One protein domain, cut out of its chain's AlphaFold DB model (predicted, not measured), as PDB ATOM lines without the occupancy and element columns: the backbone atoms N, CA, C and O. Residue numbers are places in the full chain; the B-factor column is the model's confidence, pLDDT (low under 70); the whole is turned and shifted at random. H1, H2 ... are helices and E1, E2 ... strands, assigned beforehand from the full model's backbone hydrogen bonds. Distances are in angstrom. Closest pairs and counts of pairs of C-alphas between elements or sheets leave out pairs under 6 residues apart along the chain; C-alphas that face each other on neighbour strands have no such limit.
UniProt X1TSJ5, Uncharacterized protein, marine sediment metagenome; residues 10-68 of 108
ATOM      1  N   ASN A  10     217.204 253.171 185.535       71.50
ATOM      2  CA  ASN A  10     216.624 254.438 185.985       71.50
ATOM      3  C   ASN A  10     215.252 254.755 185.359       71.50
ATOM      4  O   ASN A  10     214.345 255.219 186.056       71.50
ATOM      5  N   GLN A  11     215.069 254.495 184.062       67.38
ATOM      6  CA  GLN A  11     213.789 254.712 183.380       67.38
ATOM      7  C   GLN A  11     212.737 253.708 183.854       67.38
ATOM      8  O   GLN A  11     211.597 254.092 184.105       67.38
ATOM      9  N   ALA A  12     213.124 252.443 184.043       70.31
ATOM     10  CA  ALA A  12     212.230 251.423 184.584       70.31
ATOM     11  C   ALA A  12     211.829 251.738 186.034       70.31
ATOM     12  O   ALA A  12     210.651 251.691 186.375       70.31
ATOM     13  N   ALA A  13     212.783 252.139 186.876       76.50
ATOM     14  CA  ALA A  13     212.538 252.471 188.276       76.50
ATOM     15  C   ALA A  13     211.595 253.681 188.444       76.50
ATOM     16  O   ALA A  13     210.734 253.669 189.326       76.50
ATOM     17  N   SER A  14     211.691 254.669 187.546       72.12
ATOM     18  CA  SER A  14     210.813 255.848 187.530       72.12
ATOM     19  C   SER A  14     209.339 255.491 187.314       72.12
ATOM     20  O   SER A  14     208.479 256.088 187.955       72.12
ATOM     21  N   ILE A  15     209.042 254.478 186.486       75.19
ATOM     22  CA  ILE A  15     207.670 253.978 186.260       75.19
ATOM     23  C   ILE A  15     207.069 253.420 187.556       75.19
ATOM     24  O   ILE A  15     205.884 253.588 187.819       75.19
ATOM     25  N   PHE A  16     207.890 252.781 188.387       77.94
ATOM     26  CA  PHE A  16     207.452 252.182 189.649       77.94
ATOM     27  C   PHE A  16     207.602 253.120 190.854       77.94
ATOM     28  O   PHE A  16     207.437 252.678 191.992       77.94
ATOM     29  N   HIS A  17     207.953 254.395 190.632       79.44
ATOM     30  CA  HIS A  17     208.293 255.361 191.684       79.44
ATOM     31  C   HIS A  17     209.335 254.823 192.686       79.44
ATOM     32  O   HIS A  17     209.335 255.170 193.870       79.44
ATOM     33  N   LYS A  18     210.233 253.950 192.221       80.81
ATOM     34  CA  LYS A  18     211.356 253.417 192.997       80.81
ATOM     35  C   LYS A  18     212.642 254.113 192.567       80.81
ATOM     36  O   LYS A  18     212.778 254.563 191.434       80.81
ATOM     37  N   LYS A  19     213.602 254.185 193.485       82.00
ATOM     38  CA  LYS A  19     214.968 254.624 193.182       82.00
ATOM     39  C   LYS A  19     215.859 253.385 193.107       82.00
ATOM     40  O   LYS A  19     215.828 252.600 194.058       82.00
ATOM     41  N   PRO A  20     216.617 253.179 192.017       84.31
ATOM     42  CA  PRO A  20     217.579 252.094 191.969       84.31
ATOM     43  C   PRO A  20     218.685 252.358 192.993       84.31
ATOM     44  O   PRO A  20     219.045 253.506 193.263       84.31
ATOM     45  N   ARG A  21     219.192 251.284 193.592       87.38
ATOM     46  CA  ARG A  21     220.328 251.321 194.510       87.38
ATOM     47  C   ARG A  21     221.490 250.572 193.873       87.38
ATOM     48  O   ARG A  21     221.275 249.538 193.245       87.38
ATOM     49  N   THR A  22     222.697 251.074 194.089       89.88
ATOM     50  CA  THR A  22     223.937 250.424 193.656       89.88
ATOM     51  C   THR A  22     224.613 249.815 194.872       89.88
ATOM     52  O   THR A  22     224.745 250.470 195.906       89.88
ATOM     53  N   THR A  23     225.005 248.551 194.768       90.81
ATOM     54  CA  THR A  23     225.773 247.866 195.808       90.81
ATOM     55  C   THR A  23     227.262 248.146 195.624       90.81
ATOM     56  O   THR A  23     227.711 248.451 194.519       90.81
ATOM     57  N   ASN A  24     228.049 247.962 196.682       91.06
ATOM     58  CA  ASN A  24     229.490 247.765 196.515       91.06
ATOM     59  C   ASN A  24     229.758 246.426 195.802       91.06
ATOM     60  O   ASN A  24     228.840 245.614 195.632       91.06
ATOM     61  N   PHE A  25     231.011 246.178 195.412       91.69
ATOM     62  CA  PHE A  25     231.428 244.841 194.984       91.69
ATOM     63  C   PHE A  25     231.130 243.813 196.078       91.69
ATOM     64  O   PHE A  25     231.309 244.097 197.263       91.69
ATOM     65  N   PHE A  26     230.670 242.633 195.666       92.38
ATOM     66  CA  PHE A  26     230.286 241.559 196.573       92.38
ATOM     67  C   PHE A  26     230.639 240.184 195.996       92.38
ATOM     68  O   PHE A  26     230.635 239.975 194.781       92.38
ATOM     69  N   SER A  27     230.923 239.237 196.886       90.88
ATOM     70  CA  SER A  27     231.081 237.810 196.618       90.88
ATOM     71  C   SER A  27     229.756 237.053 196.797       90.88
ATOM     72  O   SER A  27     228.806 237.561 197.389       90.88
ATOM     73  N   MET A  28     229.693 235.787 196.367       88.69
ATOM     74  CA  MET A  28     228.510 234.935 196.590       88.69
ATOM     75  C   MET A  28     228.135 234.733 198.069       88.69
ATOM     76  O   MET A  28     227.034 234.270 198.351       88.69
ATOM     77  N   ARG A  29     229.042 235.032 199.006       86.75
ATOM     78  CA  ARG A  29     228.827 234.852 200.450       86.75
ATOM     79  C   ARG A  29     228.578 236.161 201.188       86.75
ATOM     80  O   ARG A  29     228.229 236.126 202.365       86.75
ATOM     81  N   ASP A  30     228.767 237.292 200.521       89.62
ATOM     82  CA  ASP A  30     228.696 238.588 201.177       89.62
ATOM     83  C   ASP A  30     227.244 238.972 201.432       89.62
ATOM     84  O   ASP A  30     226.354 238.726 200.613       89.62
ATOM     85  N   PHE A  31     227.006 239.614 202.571       89.56
ATOM     86  CA  PHE A  31     225.709 240.190 202.882       89.56
ATOM     87  C   PHE A  31     225.524 241.512 202.136       89.56
ATOM     88  O   PHE A  31     226.325 242.437 202.277       89.56
ATOM     89  N   ILE A  32     224.424 241.620 201.396       91.12
ATOM     90  CA  ILE A  32     224.011 242.858 200.742       91.12
ATOM     91  C   ILE A  32     222.793 243.405 201.500       91.12
ATOM     92  O   ILE A  32     221.776 242.711 201.588       91.12
ATOM     93  N   PRO A  33     222.846 244.640 202.032       88.50
ATOM     94  CA  PRO A  33     221.696 245.254 202.684       88.50
ATOM     95  C   PRO A  33     220.442 245.222 201.802       88.50
ATOM     96  O   PRO A  33     220.509 245.449 200.599       88.50
ATOM     97  N   GLU A  34     219.287 244.951 202.416       86.12
ATOM     98  CA  GLU A  34     217.961 244.862 201.772       86.12
ATOM     99  C   GLU A  34     217.749 243.663 200.820       86.12
ATOM    100  O   GLU A  34     216.604 243.236 200.646       86.12
ATOM    101  N   VAL A  35     218.810 243.032 200.311       88.62
ATOM    102  CA  VAL A  35     218.743 241.834 199.459       88.62
ATOM    103  C   VAL A  35     218.753 240.564 200.324       88.62
ATOM    104  O   VAL A  35     219.559 240.444 201.248       88.62
ATOM    105  N   PRO A  36     217.840 239.600 200.103       86.38
ATOM    106  CA  PRO A  36     217.881 238.333 200.825       86.38
ATOM    107  C   PRO A  36     219.043 237.456 200.345       86.38
ATOM    108  O   PRO A  36     219.376 237.436 199.162       86.38
ATOM    109  N   TYR A  37     219.600 236.651 201.251       89.19
ATOM    110  CA  TYR A  37     220.534 235.594 200.873       89.19
ATOM    111  C   TYR A  37     219.775 234.485 200.126       89.19
ATOM    112  O   TYR A  37     219.119 233.644 200.743       89.19
ATOM    113  N   SER A  38     219.780 234.542 198.792       90.81
ATOM    114  CA  SER A  38     218.967 233.678 197.926       90.81
ATOM    115  C   SER A  38     219.718 233.274 196.663       90.81
ATOM    116  O   SER A  38     220.238 234.137 195.953       90.81
ATOM    117  N   SER A  39     219.730 231.982 196.341       91.75
ATOM    118  CA  SER A  39     220.399 231.447 195.146       91.75
ATOM    119  C   SER A  39     219.916 232.089 193.847       91.75
ATOM    120  O   SER A  39     220.700 232.254 192.920       91.75
ATOM    121  N   GLU A  40     218.654 232.502 193.787       93.50
ATOM    122  CA  GLU A  40     218.018 233.111 192.622       93.50
ATOM    123  C   GLU A  40     218.588 234.500 192.321       93.50
ATOM    124  O   GLU A  40     218.754 234.861 191.155       93.50
ATOM    125  N   PHE A  41     218.904 235.284 193.357       93.50
ATOM    126  CA  PHE A  41     219.519 236.601 193.192       93.50
ATOM    127  C   PHE A  41     221.002 236.482 192.845       93.50
ATOM    128  O   PHE A  41     221.447 237.008 191.827       93.50
ATOM    129  N   TYR A  42     221.762 235.760 193.673       94.06
ATOM    130  CA  TYR A  42     223.211 235.653 193.502       94.06
ATOM    131  C   TYR A  42     223.563 234.879 192.226       94.06
ATOM    132  O   TYR A  42     224.455 235.287 191.490       94.06
ATOM    133  N   GLY A  43     222.832 233.808 191.908       93.44
ATOM    134  CA  GLY A  43     223.038 233.040 190.682       93.44
ATOM    135  C   GLY A  43     222.807 233.874 189.422       93.44
ATOM    136  O   GLY A  43     223.628 233.837 188.504       93.44
ATOM    137  N   LEU A  44     221.743 234.681 189.390       94.06
ATOM    138  CA  LEU A  44     221.502 235.588 188.269       94.06
ATOM    139  C   LEU A  44     222.608 236.650 188.168       94.06
ATOM    140  O   LEU A  44     223.231 236.773 187.118       94.06
ATOM    141  N   ALA A  45     222.923 237.355 189.259       92.69
ATOM    142  CA  ALA A  45     223.930 238.420 189.252       92.69
ATOM    143  C   ALA A  45     225.312 237.942 188.761       92.69
ATOM    144  O   ALA A  45     225.989 238.661 188.031       92.69
ATOM    145  N   PHE A  46     225.717 236.716 189.113       92.44
ATOM    146  CA  PHE A  46     227.016 236.148 188.728       92.44
ATOM    147  C   PHE A  46     227.053 235.512 187.327       92.44
ATOM    148  O   PHE A  46     228.140 235.193 186.841       92.44
ATOM    149  N   THR A  47     225.907 235.316 186.671       92.44
ATOM    150  CA  THR A  47     225.834 234.771 185.298       92.44
ATOM    151  C   THR A  47     225.630 235.847 184.233       92.44
ATOM    152  O   THR A  47     225.865 235.593 183.051       92.44
ATOM    153  N   MET A  48     225.235 237.052 184.644       92.38
ATOM    154  CA  MET A  48     225.044 238.209 183.774       92.38
ATOM    155  C   MET A  48     226.367 238.753 183.215       92.38
ATOM    156  O   MET A  48     227.433 238.616 183.819       92.38
ATOM    157  N   LYS A  49     226.293 239.406 182.053       91.50
ATOM    158  CA  LYS A  49     227.386 240.184 181.456       91.50
ATOM    159  C   LYS A  49     227.242 241.662 181.810       91.50
ATOM    160  O   LYS A  49     226.157 242.126 182.151       91.50
ATOM    161  N   LYS A  50     228.348 242.411 181.757       89.56
ATOM    162  CA  LYS A  50     228.347 243.856 182.038       89.56
ATOM    163  C   LYS A  50     227.318 244.562 181.144       89.56
ATOM    164  O   LYS A  50     227.352 244.394 179.929       89.56
ATOM    165  N   GLY A  51     226.427 245.339 181.754       86.75
ATOM    166  CA  GLY A  51     225.317 246.032 181.098       86.75
ATOM    167  C   GLY A  51     224.046 245.196 180.902       86.75
ATOM    168  O   GLY A  51     223.041 245.742 180.449       86.75
ATOM    169  N   ASP A  52     224.047 243.903 181.244       88.19
ATOM    170  CA  ASP A  52     222.825 243.101 181.205       88.19
ATOM    171  C   ASP A  52     221.847 243.564 182.288       88.19
ATOM    172  O   ASP A  52     222.244 243.930 183.398       88.19
ATOM    173  N   ILE A  53     220.553 243.466 181.974       89.00
ATOM    174  CA  ILE A  53     219.454 243.657 182.920       89.00
ATOM    175  C   ILE A  53     218.733 242.322 183.093       89.00
ATOM    176  O   ILE A  53     218.315 241.692 182.119       89.00
ATOM    177  N   GLY A  54     218.576 241.898 184.342       88.62
ATOM    178  CA  GLY A  54     217.966 240.636 184.732       88.62
ATOM    179  C   GLY A  54     216.783 240.834 185.677       88.62
ATOM    180  O   GLY A  54     216.686 241.838 186.382       88.62
ATOM    181  N   LEU A  55     215.882 239.853 185.699       90.94
ATOM    182  CA  LEU A  55     214.728 239.794 186.592       90.94
ATOM    183  C   LEU A  55     214.784 238.490 187.387       90.94
ATOM    184  O   LEU A  55     214.927 237.419 186.800       90.94
ATOM    185  N   THR A  56     214.635 238.571 188.704       91.81
ATOM    186  CA  THR A  56     214.603 237.401 189.588       91.81
ATOM    187  C   THR A  56     213.584 237.588 190.699       91.81
ATOM    188  O   THR A  56     213.298 238.712 191.110       91.81
ATOM    189  N   SER A  57     213.023 236.493 191.195       91.56
ATOM    190  CA  SER A  57     212.060 236.506 192.295       91.56
ATOM    191  C   SER A  57     212.634 235.749 193.477       91.56
ATOM    192  O   SER A  57     213.138 234.641 193.341       91.56
ATOM    193  N   THR A  58     212.541 236.361 194.650       89.94
ATOM    194  CA  THR A  58     213.036 235.827 195.920       89.94
ATOM    195  C   THR A  58     211.900 235.820 196.944       89.94
ATOM    196  O   THR A  58     210.832 236.389 196.709       89.94
ATOM    197  N   LYS A  59     212.142 235.273 198.140       86.81
ATOM    198  CA  LYS A  59     211.168 235.318 199.249       86.81
ATOM    199  C   LYS A  59     210.777 236.739 199.683       86.81
ATOM    200  O   LYS A  59     209.706 236.914 200.250       86.81
ATOM    201  N   LYS A  60     211.623 237.749 199.434       86.31
ATOM    202  CA  LYS A  60     211.319 239.164 199.729       86.31
ATOM    203  C   LYS A  60     210.584 239.884 198.594       86.31
ATOM    204  O   LYS A  60     210.187 241.031 198.775       86.31
ATOM    205  N   GLY A  61     210.413 239.235 197.444       88.19
ATOM    206  CA  GLY A  61     209.777 239.810 196.264       88.19
ATOM    207  C   GLY A  61     210.662 239.751 195.023       88.19
ATOM    208  O   GLY A  61     211.683 239.059 194.987       88.19
ATOM    209  N   THR A  62     210.233 240.476 193.995       90.31
ATOM    210  CA  THR A  62     210.861 240.501 192.672       90.31
ATOM    211  C   THR A  62     211.873 241.636 192.557       90.31
ATOM    212  O   THR A  62     211.583 242.782 192.893       90.31
ATOM    213  N   PHE A  63     213.056 241.308 192.050       89.56
ATOM    214  CA  PHE A  63     214.188 242.204 191.866       89.56
ATOM    215  C   PHE A  63     214.498 242.345 190.378       89.56
ATOM    216  O   PHE A  63     214.598 241.351 189.659       89.56
ATOM    217  N   ILE A  64     214.687 243.589 189.942       90.19
ATOM    218  CA  ILE A  64     215.297 243.923 188.655       90.19
ATOM    219  C   ILE A  64     216.721 244.362 188.966       90.19
ATOM    220  O   ILE A  64     216.914 245.262 189.785       90.19
ATOM    221  N   ILE A  65     217.701 243.724 188.340       90.44
ATOM    222  CA  ILE A  65     219.118 244.002 188.570       90.44
ATOM    223  C   ILE A  65     219.817 244.339 187.260       90.44
ATOM    224  O   ILE A  65     219.464 243.801 186.216       90.44
ATOM    225  N   GLU A  66     220.809 245.218 187.329       91.31
ATOM    226  CA  GLU A  66     221.708 245.559 186.227       91.31
ATOM    227  C   GLU A  66     223.141 245.265 186.672       91.31
ATOM    228  O   GLU A  66     223.544 245.684 187.761       91.31
ATOM    229  N   LEU A  67     223.915 244.547 185.854       92.31
ATOM    230  CA  LEU A  67     225.323 244.309 186.168       92.31
ATOM    231  C   LEU A  67     226.169 245.498 185.705       92.31
ATOM    232  O   LEU A  67     226.562 245.577 184.543       92.31
ATOM    233  N   VAL A  68     226.476 246.405 186.631       91.19
ATOM    234  CA  VAL A  68     227.281 247.605 186.346       91.19
ATOM    235  C   VAL A  68     228.738 247.248 186.065       91.19
ATOM    236  O   VAL A  68     229.325 247.742 185.106       91.19
TER     237      VAL A  68
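This is residues 10 to 68 of the 108 residues of an uncharacterized protein of marine sediment metagenome (UniProt X1TSJ5). A two-stranded hairpin, E1 and E2, has helix H2 packed alongside it, chiefly next to E1, while a long loop, residues 16 to 38, crosses over them and folds back to H2. The short helix H1 lies at one end, apart from H2 and the hairpin. The printed part has 59 residues with two named helices and two named strands, in the order H1, H2, E1, E2; the sheet, E1 - E2, is antiparallel. The class is mixed, helices and strands, with under half of the residues in named elements. The whole is compact, with a radius of gyration of the C-alphas of 11.3 A and spans of 31 by 25 by 18 A.

E1, residues 53 to 58, and E2, residues 61 to 66, form an antiparallel hairpin, with 158 degrees between their directions. N 54 and O 65 are 2.8 A apart and N 63 and O 56 are 2.8 A apart, both within hydrogen-bond range. H2, residues 39 to 47, has 9 pairs of C-alphas within 8 A of E1; the closest are those of Phe 41 and Thr 56, 6.1 A apart. H2 and E2 have 2 such pairs, the closest being the C-alphas of Ala 45 and Ile 65, 7.4 A apart. H1, residues 10 to 15, is apart from H2, E1 and E2. In H2 every O i to N i+4 pair is within hydrogen-bond range; in H1, 1 of 2 is.

E1 is 16.5 A long and E2 16.6 A, ending at C-alpha 66 (221.708, 245.559, 186.227). H2 is 11.7 A long, beginning at C-alpha 39 (220.399, 231.447, 195.146). H1 is 9.0 A long, beginning at C-alpha 10 (216.624, 254.438, 185.985).

The two C-alphas farthest apart, those of Ile 15 and Arg 29, are 31.9 A apart. The printed part has no cut. The link from H1 to H2 is long; those from H2 to E1 and from E1 to E2 are tight. Mean pLDDT of the printed part is 87.7, with residue 11 under 70.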